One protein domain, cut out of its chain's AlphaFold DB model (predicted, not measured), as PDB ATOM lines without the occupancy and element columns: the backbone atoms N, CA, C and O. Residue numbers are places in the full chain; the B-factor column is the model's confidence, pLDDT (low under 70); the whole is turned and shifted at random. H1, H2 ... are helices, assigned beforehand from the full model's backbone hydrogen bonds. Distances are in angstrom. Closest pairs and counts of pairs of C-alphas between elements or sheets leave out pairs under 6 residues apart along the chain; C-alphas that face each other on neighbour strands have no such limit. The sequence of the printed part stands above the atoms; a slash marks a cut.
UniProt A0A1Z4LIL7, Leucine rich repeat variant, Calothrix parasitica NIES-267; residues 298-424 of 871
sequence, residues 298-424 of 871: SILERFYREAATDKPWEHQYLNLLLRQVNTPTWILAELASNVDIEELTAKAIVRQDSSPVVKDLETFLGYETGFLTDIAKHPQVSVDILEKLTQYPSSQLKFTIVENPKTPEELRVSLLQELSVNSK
ATOM      1  N   SER A 298     143.186 188.149 163.222       94.00
ATOM      2  CA  SER A 298     142.378 186.935 163.412       94.00
ATOM      3  C   SER A 298     141.660 186.462 162.139       94.00
ATOM      4  O   SER A 298     141.445 185.262 161.959       94.00
ATOM      5  N   ILE A 299     141.311 187.383 161.232       93.75
ATOM      6  CA  ILE A 299     140.714 187.070 159.930       93.75
ATOM      7  C   ILE A 299     141.776 186.462 159.010       93.75
ATOM      8  O   ILE A 299     141.509 185.459 158.347       93.75
ATOM      9  N   LEU A 300     142.994 187.010 159.012       91.50
ATOM     10  CA  LEU A 300     144.132 186.444 158.283       91.50
ATOM     11  C   LEU A 300     144.485 185.045 158.803       91.50
ATOM     12  O   LEU A 300     144.680 184.126 158.008       91.50
ATOM     13  N   GLU A 301     144.473 184.843 160.126       90.62
ATOM     14  CA  GLU A 301     144.653 183.515 160.725       90.62
ATOM     15  C   GLU A 301     143.562 182.538 160.281       90.62
ATOM     16  O   GLU A 301     143.844 181.368 160.027       90.62
ATOM     17  N   ARG A 302     142.314 182.999 160.163       90.50
ATOM     18  CA  ARG A 302     141.201 182.169 159.692       90.50
ATOM     19  C   ARG A 302     141.380 181.755 158.232       90.50
ATOM     20  O   ARG A 302     141.214 180.573 157.935       90.50
ATOM     21  N   PHE A 303     141.779 182.677 157.351       88.81
ATOM     22  CA  PHE A 303     142.135 182.351 155.962       88.81
ATOM     23  C   PHE A 303     143.281 181.338 155.886       88.81
ATOM     24  O   PHE A 303     143.212 180.406 155.087       88.81
ATOM     25  N   TYR A 304     144.302 181.491 156.734       86.50
ATOM     26  CA  TYR A 304     145.422 180.554 156.806       86.50
ATOM     27  C   TYR A 304     144.978 179.157 157.273       86.50
ATOM     28  O   TYR A 304     145.297 178.161 156.631       86.50
ATOM     29  N   ARG A 305     144.178 179.065 158.344       85.31
ATOM     30  CA  ARG A 305     143.699 177.781 158.896       85.31
ATOM     31  C   ARG A 305     142.752 177.031 157.960       85.31
ATOM     32  O   ARG A 305     142.783 175.805 157.930       85.31
ATOM     33  N   GLU A 306     141.904 177.734 157.211       81.44
ATOM     34  CA  GLU A 306     140.988 177.102 156.248       81.44
ATOM     35  C   GLU A 306     141.731 176.515 155.037       81.44
ATOM     36  O   GLU A 306     141.260 175.566 154.418       81.44
ATOM     37  N   ALA A 307     142.912 177.044 154.715       69.50
ATOM     38  CA  ALA A 307     143.725 176.593 153.593       69.50
ATOM     39  C   ALA A 307     144.476 175.270 153.847       69.50
ATOM     40  O   ALA A 307     145.311 174.926 153.020       69.50
ATOM     41  N   ALA A 308     144.199 174.562 154.954       56.81
ATOM     42  CA  ALA A 308     144.903 173.373 155.447       56.81
ATOM     43  C   ALA A 308     145.412 172.428 154.334       56.81
ATOM     44  O   ALA A 308     144.696 171.543 153.864       56.81
ATOM     45  N   THR A 309     146.675 172.612 153.942       59.84
ATOM     46  CA  THR A 309     147.409 171.765 152.995       59.84
ATOM     47  C   THR A 309     148.847 171.591 153.465       59.84
ATOM     48  O   THR A 309     149.414 172.506 154.057       59.84
ATOM     49  N   ASP A 310     149.457 170.455 153.124       59.06
ATOM     50  CA  ASP A 310     150.842 170.101 153.485       59.06
ATOM     51  C   ASP A 310     151.908 171.068 152.925       59.06
ATOM     52  O   ASP A 310     153.062 171.028 153.344       59.06
ATOM     53  N   LYS A 311     151.540 171.948 151.980       64.75
ATOM     54  CA  LYS A 311     152.428 172.949 151.372       64.75
ATOM     55  C   LYS A 311     151.864 174.367 151.479       64.75
ATOM     56  O   LYS A 311     150.923 174.697 150.751       64.75
ATOM     57  N   PRO A 312     152.459 175.228 152.315       60.94
ATOM     58  CA  PRO A 312     151.932 176.570 152.541       60.94
ATOM     59  C   PRO A 312     152.096 177.579 151.388       60.94
ATOM     60  O   PRO A 312     151.391 178.580 151.307       60.94
ATOM     61  N   TRP A 313     153.019 177.355 150.457       61.69
ATOM     62  CA  TRP A 313     153.265 178.285 149.340       61.69
ATOM     63  C   TRP A 313     152.433 177.981 148.081       61.69
ATOM     64  O   TRP A 313     152.393 178.792 147.164       61.69
ATOM     65  N   GLU A 314     151.727 176.849 148.023       65.00
ATOM     66  CA  GLU A 314     150.760 176.541 146.950       65.00
ATOM     67  C   GLU A 314     149.339 177.047 147.306       65.00
ATOM     68  O   GLU A 314     148.360 176.757 146.616       65.00
ATOM     69  N   HIS A 315     149.205 177.815 148.395       70.50
ATOM     70  CA  HIS A 315     147.930 178.321 148.891       70.50
ATOM     71  C   HIS A 315     147.279 179.333 147.937       70.50
ATOM     72  O   HIS A 315     147.863 180.358 147.588       70.50
ATOM     73  N   GLN A 316     145.985 179.142 147.659       76.88
ATOM     74  CA  GLN A 316     145.152 180.112 146.927       76.88
ATOM     75  C   GLN A 316     145.095 181.507 147.588       76.88
ATOM     76  O   GLN A 316     144.772 182.490 146.924       76.88
ATOM     77  N   TYR A 317     145.419 181.599 148.886       82.88
ATOM     78  CA  TYR A 317     145.454 182.847 149.657       82.88
ATOM     79  C   TYR A 317     146.866 183.399 149.888       82.88
ATOM     80  O   TYR A 317     146.992 184.411 150.572       82.88
ATOM     81  N   LEU A 318     147.925 182.799 149.325       83.25
ATOM     82  CA  LEU A 318     149.301 183.279 149.519       83.25
ATOM     83  C   LEU A 318     149.439 184.760 149.135       83.25
ATOM     84  O   LEU A 318     149.911 185.569 149.929       83.25
ATOM     85  N   ASN A 319     148.938 185.128 147.953       84.25
ATOM     86  CA  ASN A 319     148.973 186.511 147.474       84.25
ATOM     87  C   ASN A 319     148.172 187.463 148.371       84.25
ATOM     88  O   ASN A 319     148.571 188.610 148.548       84.25
ATOM     89  N   LEU A 320     147.059 186.997 148.951       86.25
ATOM     90  CA  LEU A 320     146.294 187.783 149.915       86.25
ATOM     91  C   LEU A 320     147.139 188.038 151.163       86.25
ATOM     92  O   LEU A 320     147.324 189.188 151.532       86.25
ATOM     93  N   LEU A 321     147.681 186.989 151.784       87.94
ATOM     94  CA  LEU A 321     148.471 187.105 153.012       87.94
ATOM     95  C   LEU A 321     149.709 187.992 152.810       87.94
ATOM     96  O   LEU A 321     149.992 188.839 153.647       87.94
ATOM     97  N   LEU A 322     150.417 187.871 151.689       87.62
ATOM     98  CA  LEU A 322     151.610 188.687 151.431       87.62
ATOM     99  C   LEU A 322     151.291 190.151 151.080       87.62
ATOM    100  O   LEU A 322     152.123 191.022 151.324       87.62
ATOM    101  N   ARG A 323     150.097 190.445 150.541       89.62
ATOM    102  CA  ARG A 323     149.649 191.825 150.267       89.62
ATOM    103  C   ARG A 323     149.294 192.587 151.549       89.62
ATOM    104  O   ARG A 323     149.406 193.809 151.590       89.62
ATOM    105  N   GLN A 324     148.820 191.886 152.577       91.69
ATOM    106  CA  GLN A 324     148.251 192.499 153.777       91.69
ATOM    107  C   GLN A 324     149.349 192.942 154.740       91.69
ATOM    108  O   GLN A 324     149.990 192.118 155.377       91.69
ATOM    109  N   VAL A 325     149.488 194.255 154.938       88.81
ATOM    110  CA  VAL A 325     150.480 194.862 155.849       88.81
ATOM    111  C   VAL A 325     150.421 194.276 157.269       88.81
ATOM    112  O   VAL A 325     151.442 194.219 157.952       88.81
ATOM    113  N   ASN A 326     149.244 193.814 157.698       90.19
ATOM    114  CA  ASN A 326     148.979 193.287 159.037       90.19
ATOM    115  C   ASN A 326     149.245 191.781 159.208       90.19
ATOM    116  O   ASN A 326     148.882 191.225 160.246       90.19
ATOM    117  N   THR A 327     149.835 191.101 158.219       91.88
ATOM    118  CA  THR A 327     150.064 189.654 158.303       91.88
ATOM    119  C   THR A 327     151.054 189.290 159.411       91.88
ATOM    120  O   THR A 327     152.224 189.677 159.328       91.88
ATOM    121  N   PRO A 328     150.621 188.489 160.411       91.31
ATOM    122  CA  PRO A 328     151.435 188.145 161.567       91.31
ATOM    123  C   PRO A 328     152.778 187.529 161.207       91.31
ATOM    124  O   PRO A 328     152.880 186.641 160.359       91.31
ATOM    125  N   THR A 329     153.800 187.904 161.973       89.88
ATOM    126  CA  THR A 329     155.162 187.380 161.834       89.88
ATOM    127  C   THR A 329     155.227 185.853 161.924       89.88
ATOM    128  O   THR A 329     156.041 185.249 161.237       89.88
ATOM    129  N   TRP A 330     154.367 185.208 162.722       89.19
ATOM    130  CA  TRP A 330     154.352 183.746 162.833       89.19
ATOM    131  C   TRP A 330     153.860 183.064 161.544       89.19
ATOM    132  O   TRP A 330     154.430 182.049 161.156       89.19
ATOM    133  N   ILE A 331     152.882 183.645 160.833       88.06
ATOM    134  CA  ILE A 331     152.436 183.141 159.521       88.06
ATOM    135  C   ILE A 331     153.579 183.282 158.517       88.06
ATOM    136  O   ILE A 331     153.887 182.340 157.792       88.06
ATOM    137  N   LEU A 332     154.261 184.431 158.512       87.94
ATOM    138  CA  LEU A 332     155.440 184.646 157.665       87.94
ATOM    139  C   LEU A 332     156.562 183.644 157.985       87.94
ATOM    140  O   LEU A 332     157.216 183.149 157.071       87.94
ATOM    141  N   ALA A 333     156.769 183.321 159.266       86.25
ATOM    142  CA  ALA A 333     157.762 182.343 159.700       86.25
ATOM    143  C   ALA A 333     157.425 180.926 159.216       86.25
ATOM    144  O   ALA A 333     158.324 180.229 158.752       86.25
ATOM    145  N   GLU A 334     156.160 180.514 159.288       85.06
ATOM    146  CA  GLU A 334     155.688 179.224 158.767       85.06
ATOM    147  C   GLU A 334     155.809 179.145 157.240       85.06
ATOM    148  O   GLU A 334     156.310 178.158 156.701       85.06
ATOM    149  N   LEU A 335     155.431 180.212 156.525       82.12
ATOM    150  CA  LEU A 335     155.592 180.290 155.069       82.12
ATOM    151  C   LEU A 335     157.069 180.203 154.646       82.12
ATOM    152  O   LEU A 335     157.373 179.597 153.623       82.12
ATOM    153  N   ALA A 336     157.982 180.782 155.433       79.81
ATOM    154  CA  ALA A 336     159.418 180.751 155.165       79.81
ATOM    155  C   ALA A 336     160.096 179.432 155.585       79.81
ATOM    156  O   ALA A 336     161.018 178.985 154.912       79.81
ATOM    157  N   SER A 337     159.667 178.808 156.688       75.12
ATOM    158  CA  SER A 337     160.370 177.659 157.290       75.12
ATOM    159  C   SER A 337     160.080 176.324 156.603       75.12
ATOM    160  O   SER A 337     160.882 175.403 156.717       75.12
ATOM    161  N   ASN A 338     158.962 176.205 155.886       66.81
ATOM    162  CA  ASN A 338     158.543 174.937 155.280       66.81
ATOM    163  C   ASN A 338     159.169 174.674 153.891       66.81
ATOM    164  O   ASN A 338     158.844 173.679 153.249       66.81
ATOM    165  N   VAL A 339     160.068 175.545 153.416       69.56
ATOM    166  CA  VAL A 339     160.699 175.428 152.093       69.56
ATOM    167  C   VAL A 339     161.995 174.619 152.179       69.56
ATOM    168  O   VAL A 339     163.042 175.162 152.541       69.56
ATOM    169  N   ASP A 340     161.936 173.341 151.802       70.88
ATOM    170  CA  ASP A 340     163.109 172.465 151.710       70.88
ATOM    171  C   ASP A 340     163.910 172.732 150.418       70.88
ATOM    172  O   ASP A 340     163.485 172.429 149.296       70.88
ATOM    173  N   ILE A 341     165.098 173.323 150.579       66.81
ATOM    174  CA  ILE A 341     166.017 173.636 149.477       66.81
ATOM    175  C   ILE A 341     166.559 172.349 148.838       66.81
ATOM    176  O   ILE A 341     166.757 172.312 147.621       66.81
ATOM    177  N   GLU A 342     166.794 171.290 149.614       69.31
ATOM    178  CA  GLU A 342     167.328 170.021 149.107       69.31
ATOM    179  C   GLU A 342     166.298 169.324 148.210       69.31
ATOM    180  O   GLU A 342     166.634 168.832 147.131       69.31
ATOM    181  N   GLU A 343     165.013 169.385 148.569       73.50
ATOM    182  CA  GLU A 343     163.930 168.873 147.722       73.50
ATOM    183  C   GLU A 343     163.773 169.690 146.425       73.50
ATOM    184  O   GLU A 343     163.635 169.125 145.331       73.50
ATOM    185  N   LEU A 344     163.804 171.026 146.511       67.50
ATOM    186  CA  LEU A 344     163.683 171.906 145.341       67.50
ATOM    187  C   LEU A 344     164.875 171.770 144.387       67.50
ATOM    188  O   LEU A 344     164.691 171.751 143.168       67.50
ATOM    189  N   THR A 345     166.086 171.630 144.925       64.06
ATOM    190  CA  THR A 345     167.298 171.389 144.129       64.06
ATOM    191  C   THR A 345     167.282 170.001 143.494       64.06
ATOM    192  O   THR A 345     167.581 169.891 142.305       64.06
ATOM    193  N   ALA A 346     166.825 168.959 144.198       69.06
ATOM    194  CA  ALA A 346     166.633 167.629 143.617       69.06
ATOM    195  C   ALA A 346     165.624 167.646 142.452       69.06
ATOM    196  O   ALA A 346     165.885 167.069 141.393       69.06
ATOM    197  N   LYS A 347     164.501 168.366 142.586       68.38
ATOM    198  CA  LYS A 347     163.526 168.567 141.492       68.38
ATOM    199  C   LYS A 347     164.106 169.356 140.320       68.38
ATOM    200  O   LYS A 347     163.800 169.037 139.169       68.38
ATOM    201  N   ALA A 348     164.924 170.370 140.600       61.59
ATOM    202  CA  ALA A 348     165.605 171.153 139.575       61.59
ATOM    203  C   ALA A 348     166.541 170.268 138.742       61.59
ATOM    204  O   ALA A 348     166.476 170.303 137.515       61.59
ATOM    205  N   ILE A 349     167.332 169.413 139.398       66.00
ATOM    206  CA  ILE A 349     168.267 168.480 138.752       66.00
ATOM    207  C   ILE A 349     167.513 167.469 137.867       66.00
ATOM    208  O   ILE A 349     167.861 167.290 136.703       66.00
ATOM    209  N   VAL A 350     166.406 166.889 138.350       66.00
ATOM    210  CA  VAL A 350     165.566 165.959 137.558       66.00
ATOM    211  C   VAL A 350     164.936 166.637 136.325       66.00
ATOM    212  O   VAL A 350     164.787 166.018 135.267       66.00
ATOM    213  N   ARG A 351     164.564 167.922 136.424       57.09
ATOM    214  CA  ARG A 351     164.043 168.706 135.286       57.09
ATOM    215  C   ARG A 351     165.134 169.136 134.299       57.09
ATOM    216  O   ARG A 351     164.849 169.225 133.106       57.09
ATOM    217  N   GLN A 352     166.361 169.371 134.764       56.19
ATOM    218  CA  GLN A 352     167.507 169.673 133.896       56.19
ATOM    219  C   GLN A 352     167.841 168.510 132.954       56.19
ATOM    220  O   GLN A 352     168.130 168.748 131.782       56.19
ATOM    221  N   ASP A 353     167.695 167.266 133.416       52.25
ATOM    222  CA  ASP A 353     167.881 166.071 132.581       52.25
ATOM    223  C   ASP A 353     166.779 165.885 131.517       52.25
ATOM    224  O   ASP A 353     166.975 165.169 130.534       52.25
ATOM    225  N   SER A 354     165.617 166.533 131.676       51.56
ATOM    226  CA  SER A 354     164.448 166.368 130.793       51.56
ATOM    227  C   SER A 354     164.146 167.568 129.884       51.56
ATOM    228  O   SER A 354     163.413 167.407 128.906       51.56
ATOM    229  N   SER A 355     164.722 168.753 130.131       44.72
ATOM    230  CA  SER A 355     164.542 169.940 129.281       44.72
ATOM    231  C   SER A 355     165.830 170.766 129.134       44.72
ATOM    232  O   SER A 355     166.342 171.282 130.127       44.72
ATOM    233  N   PRO A 356     166.319 171.019 127.901       47.75
ATOM    234  CA  PRO A 356     167.533 171.809 127.655       47.75
ATOM    235  C   PRO A 356     167.379 173.321 127.937       47.75
ATOM    236  O   PRO A 356     168.310 174.086 127.673       47.75
ATOM    237  N   VAL A 357     166.213 173.764 128.431       45.22
ATOM    238  CA  VAL A 357     165.859 175.180 128.652       45.22
ATOM    239  C   VAL A 357     166.269 175.686 130.046       45.22
ATOM    240  O   VAL A 357     166.498 176.881 130.210       45.22
ATOM    241  N   VAL A 358     166.435 174.815 131.048       48.62
ATOM    242  CA  VAL A 358     166.778 175.230 132.425       48.62
ATOM    243  C   VAL A 358     168.297 175.150 132.643       48.62
ATOM    244  O   VAL A 358     168.796 174.188 133.212       48.62
ATOM    245  N   LYS A 359     169.069 176.133 132.160       53.03
ATOM    246  CA  LYS A 359     170.544 176.106 132.291       53.03
ATOM    247  C   LYS A 359     171.090 176.631 133.628       53.03
ATOM    248  O   LYS A 359     172.115 176.123 134.067       53.03
ATOM    249  N   ASP A 360     170.372 177.516 134.327       59.72
ATOM    250  CA  ASP A 360     170.838 178.103 135.593       59.72
ATOM    251  C   ASP A 360     169.958 177.684 136.779       59.72
ATOM    252  O   ASP A 360     168.811 178.128 136.900       59.72
ATOM    253  N   LEU A 361     170.521 176.893 137.701       59.81
ATOM    254  CA  LEU A 361     169.868 176.497 138.959       59.81
ATOM    255  C   LEU A 361     169.344 177.710 139.747       59.81
ATOM    256  O   LEU A 361     168.234 177.669 140.266       59.81
ATOM    257  N   GLU A 362     170.086 178.822 139.766       61.47
ATOM    258  CA  GLU A 362     169.654 180.067 140.416       61.47
ATOM    259  C   GLU A 362     168.366 180.653 139.829       61.47
ATOM    260  O   GLU A 362     167.560 181.216 140.563       61.47
ATOM    261  N   THR A 363     168.167 180.562 138.510       63.78
ATOM    262  CA  THR A 363     166.969 181.131 137.868       63.78
ATOM    263  C   THR A 363     165.734 180.300 138.173       63.78
ATOM    264  O   THR A 363     164.699 180.856 138.523       63.78
ATOM    265  N   PHE A 364     165.860 178.972 138.123       64.12
ATOM    266  CA  PHE A 364     164.791 178.049 138.484       64.12
ATOM    267  C   PHE A 364     164.404 178.189 139.959       64.12
ATOM    268  O   PHE A 364     163.229 178.369 140.276       64.12
ATOM    269  N   LEU A 365     165.403 178.197 140.849       64.69
ATOM    270  CA  LEU A 365     165.188 178.449 142.271       64.69
ATOM    271  C   LEU A 365     164.576 179.834 142.495       64.69
ATOM    272  O   LEU A 365     163.688 179.963 143.325       64.69
ATOM    273  N   GLY A 366     164.977 180.858 141.737       64.06
ATOM    274  CA  GLY A 366     164.404 182.203 141.815       64.06
ATOM    275  C   GLY A 366     162.915 182.278 141.456       64.06
ATOM    276  O   GLY A 366     162.189 183.022 142.109       64.06
ATOM    277  N   TYR A 367     162.444 181.501 140.474       64.94
ATOM    278  CA  TYR A 367     161.014 181.430 140.139       64.94
ATOM    279  C   TYR A 367     160.201 180.721 141.227       64.94
ATOM    280  O   TYR A 367     159.168 181.234 141.646       64.94
ATOM    281  N   GLU A 368     160.683 179.577 141.717       65.62
ATOM    282  CA  GLU A 368     159.981 178.779 142.736       65.62
ATOM    283  C   GLU A 368     160.036 179.435 144.133       65.62
ATOM    284  O   GLU A 368     159.133 179.252 144.941       65.62
ATOM    285  N   THR A 369     161.062 180.249 144.417       72.19
ATOM    286  CA  THR A 369     161.242 180.957 145.703       72.19
ATOM    287  C   THR A 369     160.899 182.449 145.643       72.19
ATOM    288  O   THR A 369     161.203 183.191 146.578       72.19
ATOM    289  N   GLY A 370     160.241 182.914 144.575       76.44
ATOM    290  CA  GLY A 370     159.896 184.328 144.390       76.44
ATOM    291  C   GLY A 370     159.113 184.919 145.567       76.44
ATOM    292  O   GLY A 370     159.432 186.011 146.032       76.44
ATOM    293  N   PHE A 371     158.189 184.151 146.149       82.06
ATOM    294  CA  PHE A 371     157.410 184.570 147.318       82.06
ATOM    295  C   PHE A 371     158.265 184.797 148.581       82.06
ATOM    296  O   PHE A 371     157.886 185.600 149.430       82.06
ATOM    297  N   LEU A 372     159.444 184.161 148.714       84.75
ATOM    298  CA  LEU A 372     160.382 184.460 149.810       84.75
ATOM    299  C   LEU A 372     160.919 185.889 149.696       84.75
ATOM    300  O   LEU A 372     161.173 186.538 150.710       84.75
ATOM    301  N   THR A 373     161.066 186.402 148.469       85.38
ATOM    302  CA  THR A 373     161.438 187.808 148.260       85.38
ATOM    303  C   THR A 373     160.319 188.749 148.694       85.38
ATOM    304  O   THR A 373     160.607 189.805 149.251       85.38
ATOM    305  N   ASP A 374     159.057 188.351 148.532       86.56
ATOM    306  CA  ASP A 374     157.907 189.124 149.005       86.56
ATOM    307  C   ASP A 374     157.792 189.088 150.537       86.56
ATOM    308  O   ASP A 374     157.580 190.131 151.155       86.56
ATOM    309  N   ILE A 375     158.060 187.940 151.177       87.88
ATOM    310  CA  ILE A 375     158.195 187.840 152.645       87.88
ATOM    311  C   ILE A 375     159.316 188.757 153.147       87.88
ATOM    312  O   ILE A 375     159.128 189.481 154.123       87.88
ATOM    313  N   ALA A 376     160.468 188.771 152.470       88.12
ATOM    314  CA  ALA A 376     161.590 189.631 152.838       88.12
ATOM    315  C   ALA A 376     161.281 191.129 152.677       88.12
ATOM    316  O   ALA A 376     161.870 191.930 153.393       88.12
ATOM    317  N   LYS A 377     160.361 191.530 151.788       88.56
ATOM    318  CA  LYS A 377     159.881 192.925 151.668       88.56
ATOM    319  C   LYS A 377     158.801 193.277 152.687       88.56
ATOM    320  O   LYS A 377     158.515 194.456 152.888       88.56
ATOM    321  N   HIS A 378     158.179 192.275 153.303       90.38
ATOM    322  CA  HIS A 378     156.997 192.473 154.122       90.38
ATOM    323  C   HIS A 378     157.302 193.336 155.365       90.38
ATOM    324  O   HIS A 378     158.251 193.052 156.102       90.38
ATOM    325  N   PRO A 379     156.480 194.356 155.680       86.94
ATOM    326  CA  PRO A 379     156.758 195.294 156.771       86.94
ATOM    327  C   PRO A 379     156.779 194.636 158.157       86.94
ATOM    328  O   PRO A 379     157.492 195.097 159.047       86.94
ATOM    329  N   GLN A 380     156.040 193.540 158.369       88.38
ATOM    330  CA  GLN A 380     155.988 192.803 159.646       88.38
ATOM    331  C   GLN A 380     156.994 191.647 159.784       88.38
ATOM    332  O   GLN A 380     156.965 190.937 160.792       88.38
ATOM    333  N   VAL A 381     157.913 191.466 158.831       91.00
ATOM    334  CA  VAL A 381     158.967 190.443 158.953       91.00
ATOM    335  C   VAL A 381     159.829 190.686 160.205       91.00
ATOM    336  O   VAL A 381     160.031 191.838 160.614       91.00
ATOM    337  N   SER A 382     160.292 189.613 160.854       90.62
ATOM    338  CA  SER A 382     161.245 189.680 161.972       90.62
ATOM    339  C   SER A 382     162.680 189.482 161.502       90.62
ATOM    340  O   SER A 382     162.933 188.883 160.458       90.62
ATOM    341  N   VAL A 383     163.622 189.949 162.323       89.69
ATOM    342  CA  VAL A 383     165.061 189.761 162.101       89.69
ATOM    343  C   VAL A 383     165.415 188.275 162.005       89.69
ATOM    344  O   VAL A 383     166.086 187.888 161.057       89.69
ATOM    345  N   ASP A 384     164.866 187.431 162.885       87.62
ATOM    346  CA  ASP A 384     165.110 185.980 162.869       87.62
ATOM    347  C   ASP A 384     164.716 185.321 161.536       87.62
ATOM    348  O   ASP A 384     165.376 184.394 161.068       87.62
ATOM    349  N   ILE A 385     163.627 185.785 160.907       87.38
ATOM    350  CA  ILE A 385     163.213 185.291 159.586       87.38
ATOM    351  C   ILE A 385     164.210 185.767 158.531       87.38
ATOM    352  O   ILE A 385     164.641 184.963 157.711       87.38
ATOM    353  N   LEU A 386     164.604 187.044 158.556       88.00
ATOM    354  CA  LEU A 386     165.588 187.584 157.615       88.00
ATOM    355  C   LEU A 386     166.925 186.832 157.700       88.00
ATOM    356  O   LEU A 386     167.484 186.489 156.662       88.00
ATOM    357  N   GLU A 387     167.390 186.504 158.908       87.00
ATOM    358  CA  GLU A 387     168.583 185.678 159.141       87.00
ATOM    359  C   GLU A 387     168.427 184.256 158.593       87.00
ATOM    360  O   GLU A 387     169.326 183.739 157.933       87.00
ATOM    361  N   LYS A 388     167.272 183.613 158.791       85.50
ATOM    362  CA  LYS A 388     167.006 182.302 158.175       85.50
ATOM    363  C   LYS A 388     167.014 182.383 156.648       85.50
ATOM    364  O   LYS A 388     167.568 181.506 155.987       85.50
ATOM    365  N   LEU A 389     166.454 183.451 156.080       85.81
ATOM    366  CA  LEU A 389     166.385 183.648 154.634       85.81
ATOM    367  C   LEU A 389     167.763 183.875 153.983       85.81
ATOM    368  O   LEU A 389     167.894 183.661 152.777       85.81
ATOM    369  N   THR A 390     168.819 184.228 154.732       84.06
ATOM    370  CA  THR A 390     170.175 184.355 154.155       84.06
ATOM    371  C   THR A 390     170.795 183.018 153.758       84.06
ATOM    372  O   THR A 390     171.746 183.001 152.975       84.06
ATOM    373  N   GLN A 391     170.279 181.902 154.287       81.62
ATOM    374  CA  GLN A 391     170.749 180.549 153.961       81.62
ATOM    375  C   GLN A 391     170.420 180.155 152.513       81.62
ATOM    376  O   GLN A 391     171.059 179.269 151.946       81.62
ATOM    377  N   TYR A 392     169.456 180.833 151.890       78.31
ATOM    378  CA  TYR A 392     169.027 180.540 150.530       78.31
ATOM    379  C   TYR A 392     170.015 181.134 149.504       78.31
ATOM    380  O   TYR A 392     170.382 182.310 149.597       78.31
ATOM    381  N   PRO A 393     170.414 180.373 148.465       73.81
ATOM    382  CA  PRO A 393     171.454 180.772 147.508       73.81
ATOM    383  C   PRO A 393     171.020 181.860 146.502       73.81
ATOM    384  O   PRO A 393     171.712 182.114 145.521       73.81
ATOM    385  N   SER A 394     169.884 182.531 146.711       78.00
ATOM    386  CA  SER A 394     169.376 183.548 145.786       78.00
ATOM    387  C   SER A 394     170.007 184.914 146.055       78.00
ATOM    388  O   SER A 394     169.693 185.586 147.040       78.00
ATOM    389  N   SER A 395     170.846 185.377 145.124       80.19
ATOM    390  CA  SER A 395     171.450 186.715 145.193       80.19
ATOM    391  C   SER A 395     170.391 187.838 145.231       80.19
ATOM    392  O   SER A 395     170.589 188.853 145.897       80.19
ATOM    393  N   GLN A 396     169.244 187.659 144.558       80.62
ATOM    394  CA  GLN A 396     168.140 188.632 144.566       80.62
ATOM    395  C   GLN A 396     167.409 188.657 145.915       80.62
ATOM    396  O   GLN A 396     167.060 189.737 146.387       80.62
ATOM    397  N   LEU A 397     167.210 187.501 146.560       84.88
ATOM    398  CA  LEU A 397     166.652 187.431 147.913       84.88
ATOM    399  C   LEU A 397     167.585 188.105 148.924       84.88
ATOM    400  O   LEU A 397     167.143 188.992 149.646       84.88
ATOM    401  N   LYS A 398     168.883 187.773 148.907       86.12
ATOM    402  CA  LYS A 398     169.896 188.411 149.767       86.12
ATOM    403  C   LYS A 398     169.923 189.931 149.601       86.12
ATOM    404  O   LYS A 398     169.959 190.658 150.588       86.12
ATOM    405  N   PHE A 399     169.852 190.420 148.363       84.12
ATOM    406  CA  PHE A 399     169.765 191.856 148.101       84.12
ATOM    407  C   PHE A 399     168.462 192.472 148.642       84.12
ATOM    408  O   PHE A 399     168.480 193.549 149.223       84.12
ATOM    409  N   THR A 400     167.339 191.763 148.530       84.88
ATOM    410  CA  THR A 400     166.046 192.222 149.067       84.88
ATOM    411  C   THR A 400     166.067 192.300 150.601       84.88
ATOM    412  O   THR A 400     165.508 193.225 151.182       84.88
ATOM    413  N   ILE A 401     166.765 191.371 151.267       86.56
ATOM    414  CA  ILE A 401     167.013 191.420 152.718       86.56
ATOM    415  C   ILE A 401     167.811 192.680 153.074       86.56
ATOM    416  O   ILE A 401     167.455 193.379 154.014       86.56
ATOM    417  N   VAL A 402     168.853 193.024 152.312       86.19
ATOM    418  CA  VAL A 402     169.639 194.254 152.529       86.19
ATOM    419  C   VAL A 402     168.770 195.518 152.462       86.19
ATOM    420  O   VAL A 402     168.963 196.418 153.282       86.19
ATOM    421  N   GLU A 403     167.825 195.577 151.517       85.06
ATOM    422  CA  GLU A 403     166.899 196.708 151.332       85.06
ATOM    423  C   GLU A 403     165.849 196.833 152.445       85.06
ATOM    424  O   GLU A 403     165.269 197.906 152.621       85.06
ATOM    425  N   ASN A 404     165.595 195.771 153.215       87.44
ATOM    426  CA  ASN A 404     164.621 195.844 154.295       87.44
ATOM    427  C   ASN A 404     165.146 196.742 155.443       87.44
ATOM    428  O   ASN A 404     166.258 196.538 155.951       87.44
ATOM    429  N   PRO A 405     164.352 197.726 155.911       84.69
ATOM    430  CA  PRO A 405     164.766 198.630 156.984       84.69
ATOM    431  C   PRO A 405     165.026 197.919 158.322       84.69
ATOM    432  O   PRO A 405     165.835 198.403 159.110       84.69
ATOM    433  N   LYS A 406     164.385 196.772 158.582       87.38
ATOM    434  CA  LYS A 406     164.548 195.989 159.821       87.38
ATOM    435  C   LYS A 406     165.831 195.162 159.870       87.38
ATOM    436  O   LYS A 406     166.129 194.577 160.907       87.38
ATOM    437  N   THR A 407     166.574 195.090 158.774       87.56
ATOM    438  CA  THR A 407     167.802 194.299 158.692       87.56
ATOM    439  C   THR A 407     168.896 194.895 159.584       87.56
ATOM    440  O   THR A 407     169.194 196.086 159.444       87.56
ATOM    441  N   PRO A 408     169.520 194.099 160.479       88.75
ATOM    442  CA  PRO A 408     170.629 194.562 161.311       88.75
ATOM    443  C   PRO A 408     171.791 195.087 160.467       88.75
ATOM    444  O   PRO A 408     172.111 194.520 159.421       88.75
ATOM    445  N   GLU A 409     172.459 196.145 160.930       84.38
ATOM    446  CA  GLU A 409     173.550 196.777 160.176       84.38
ATOM    447  C   GLU A 409     174.712 195.814 159.898       84.38
ATOM    448  O   GLU A 409     175.229 195.792 158.784       84.38
ATOM    449  N   GLU A 410     175.079 194.971 160.866       85.69
ATOM    450  CA  GLU A 410     176.154 193.981 160.711       85.69
ATOM    451  C   GLU A 410     175.849 192.984 159.583       85.69
ATOM    452  O   GLU A 410     176.680 192.755 158.698       85.69
ATOM    453  N   LEU A 411     174.623 192.453 159.565       87.12
ATOM    454  CA  LEU A 411     174.151 191.535 158.531       87.12
ATOM    455  C   LEU A 411     174.039 192.240 157.174       87.12
ATOM    456  O   LEU A 411     174.446 191.685 156.154       87.12
ATOM    457  N   ARG A 412     173.564 193.491 157.155       86.88
ATOM    458  CA  ARG A 412     173.486 194.319 155.944       86.88
ATOM    459  C   ARG A 412     174.868 194.514 155.315       86.88
ATOM    460  O   ARG A 412     175.022 194.294 154.116       86.88
ATOM    461  N   VAL A 413     175.874 194.897 156.104       85.06
ATOM    462  CA  VAL A 413     177.252 195.109 155.626       85.06
ATOM    463  C   VAL A 413     177.868 193.798 155.144       85.06
ATOM    464  O   VAL A 413     178.463 193.776 154.067       85.06
ATOM    465  N   SER A 414     177.695 192.708 155.896       87.31
ATOM    466  CA  SER A 414     178.182 191.374 155.525       87.31
ATOM    467  C   SER A 414     177.627 190.914 154.173       87.31
ATOM    468  O   SER A 414     178.397 190.554 153.278       87.31
ATOM    469  N   LEU A 415     176.307 190.997 153.986       85.75
ATOM    470  CA  LEU A 415     175.662 190.621 152.729       85.75
ATOM    471  C   LEU A 415     176.068 191.545 151.581       85.75
ATOM    472  O   LEU A 415     176.325 191.070 150.478       85.75
ATOM    473  N   LEU A 416     176.162 192.856 151.814       85.12
ATOM    474  CA  LEU A 416     176.622 193.796 150.790       85.12
ATOM    475  C   LEU A 416     178.063 193.513 150.351       85.12
ATOM    476  O   LEU A 416     178.353 193.579 149.156       85.12
ATOM    477  N   GLN A 417     178.952 193.152 151.279       83.81
ATOM    478  CA  GLN A 417     180.314 192.726 150.950       83.81
ATOM    479  C   GLN A 417     180.297 191.454 150.096       83.81
ATOM    480  O   GLN A 417     180.912 191.444 149.030       83.81
ATOM    481  N   GLU A 418     179.543 190.425 150.498       84.19
ATOM    482  CA  GLU A 418     179.393 189.180 149.730       84.19
ATOM    483  C   GLU A 418     178.870 189.456 148.309       84.19
ATOM    484  O   GLU A 418     179.471 189.033 147.314       84.19
ATOM    485  N   LEU A 419     177.784 190.227 148.198       83.69
ATOM    486  CA  LEU A 419     177.136 190.542 146.927       83.69
ATOM    487  C   LEU A 419     178.016 191.435 146.040       83.69
ATOM    488  O   LEU A 419     178.057 191.233 144.826       83.69
ATOM    489  N   SER A 420     178.786 192.372 146.598       77.44
ATOM    490  CA  SER A 420     179.705 193.220 145.815       77.44
ATOM    491  C   SER A 420     180.808 192.423 145.097       77.44
ATOM    492  O   SER A 420     181.376 192.878 144.094       77.44
ATOM    493  N   VAL A 421     181.117 191.218 145.586       74.75
ATOM    494  CA  VAL A 421     182.134 190.330 145.015       74.75
ATOM    495  C   VAL A 421     181.482 189.290 144.106       74.75
ATOM    496  O   VAL A 421     181.805 189.253 142.916       74.75
ATOM    497  N   ASN A 422     180.522 188.527 144.633       68.25
ATOM    498  CA  ASN A 422     180.055 187.270 144.038       68.25
ATOM    499  C   ASN A 422     178.720 187.369 143.280       68.25
ATOM    500  O   ASN A 422     178.287 186.380 142.698       68.25
ATOM    501  N   SER A 423     178.052 188.530 143.266       72.06
ATOM    502  CA  SER A 423     176.742 188.664 142.608       72.06
ATOM    503  C   SER A 423     176.820 189.057 141.127       72.06
ATOM    504  O   SER A 423     177.821 189.590 140.631       72.06
ATOM    505  N   LYS A 424     175.702 188.830 140.426       71.06
ATOM    506  CA  LYS A 424     175.469 189.286 139.049       71.06
ATOM    507  C   LYS A 424     175.552 190.812 138.955       71.06
ATOM    508  O   LYS A 424     175.170 191.524 139.882       71.06
TER     509      LYS A 424
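Overview. This is residues 298 to 424 of the 871 residues of the protein "Leucine rich repeat variant" of Calothrix parasitica NIES-267 (UniProt A0A1Z4LIL7). Seven short helices stand in a flat double row that the chain fills in zigzag: H1, H3, H7 and H9 run roughly one way in one row, and H2, H6 and H8 run back in the other. Between H3 and H6 the chain makes a detour through H4 and H5, a steeply crossed pair to one side of the rows. The 127 printed residues have nine named helices, H1 to H9 in order, and no named strand; the class is all helix. The whole is compact, with a radius of gyration of the C-alphas of 15.5 A, and flat, spanning 44 by 40 by 19 A.

Along the chain. Find C-alpha 298 at (142.378, 186.935, 163.412), where H1 begins; it runs to residue 306 over 12.2 A. Next come H2, residues 318 to 323, 8.6 A, and H3, residues 329 to 337, 11.9 A. H4, residues 341 to 352, starts at C-alpha 341 at (166.017, 173.636, 149.477) and is 16.1 A long. H5, residues 361 to 368, 10.8 A, and H6, residues 370 to 377, 11.3 A, follow. Then look for H7, residues 383 to 389, 9.7 A, and H8, residues 395 to 403, 12.6 A. The longest, H9, residues 409 to 422, runs 19.8 A to C-alpha 422 at (180.055, 187.270, 144.038).

Arrangement. Start at H1, close to H2 but not clearly touching, with the closest C-alphas, Leu 300 and Leu 321, 6.9 A apart. H2 and H3 are near each other, with 6 pairs of C-alphas within 10 A. H3 and H7 only just touch, with 3 pairs within 8 A; Ala 333 and Ile 385 have the closest C-alphas, 6.2 A apart. H4 touches H5 with residues 344 to 348 alone, closest at C-alphas 348 and 361, 6.9 A, at a steep tilt of 69.9 degrees, only just short of about perpendicular. H6 touches H8 the same way at a shallow tilt of 17 degrees, with C-alphas 373 and 397 closest at 5.2 A. H8 and H9 form a helical hairpin, with C-alphas 402 and 412 closest at 5.1 A. In H1 to H9 every O i to N i+4 pair is within hydrogen-bond range.

Size, cuts and confidence. The C-alphas farthest apart, those of Ser 298 and Pro 356, are 46.3 A apart. The printed part has no cut, and its one long link is H1 to H2, with 11 residues. The printed part's mean pLDDT is 77.7; look for values under 70 at 38 residues, among them 307 to 314 and 344 to 368 of this model.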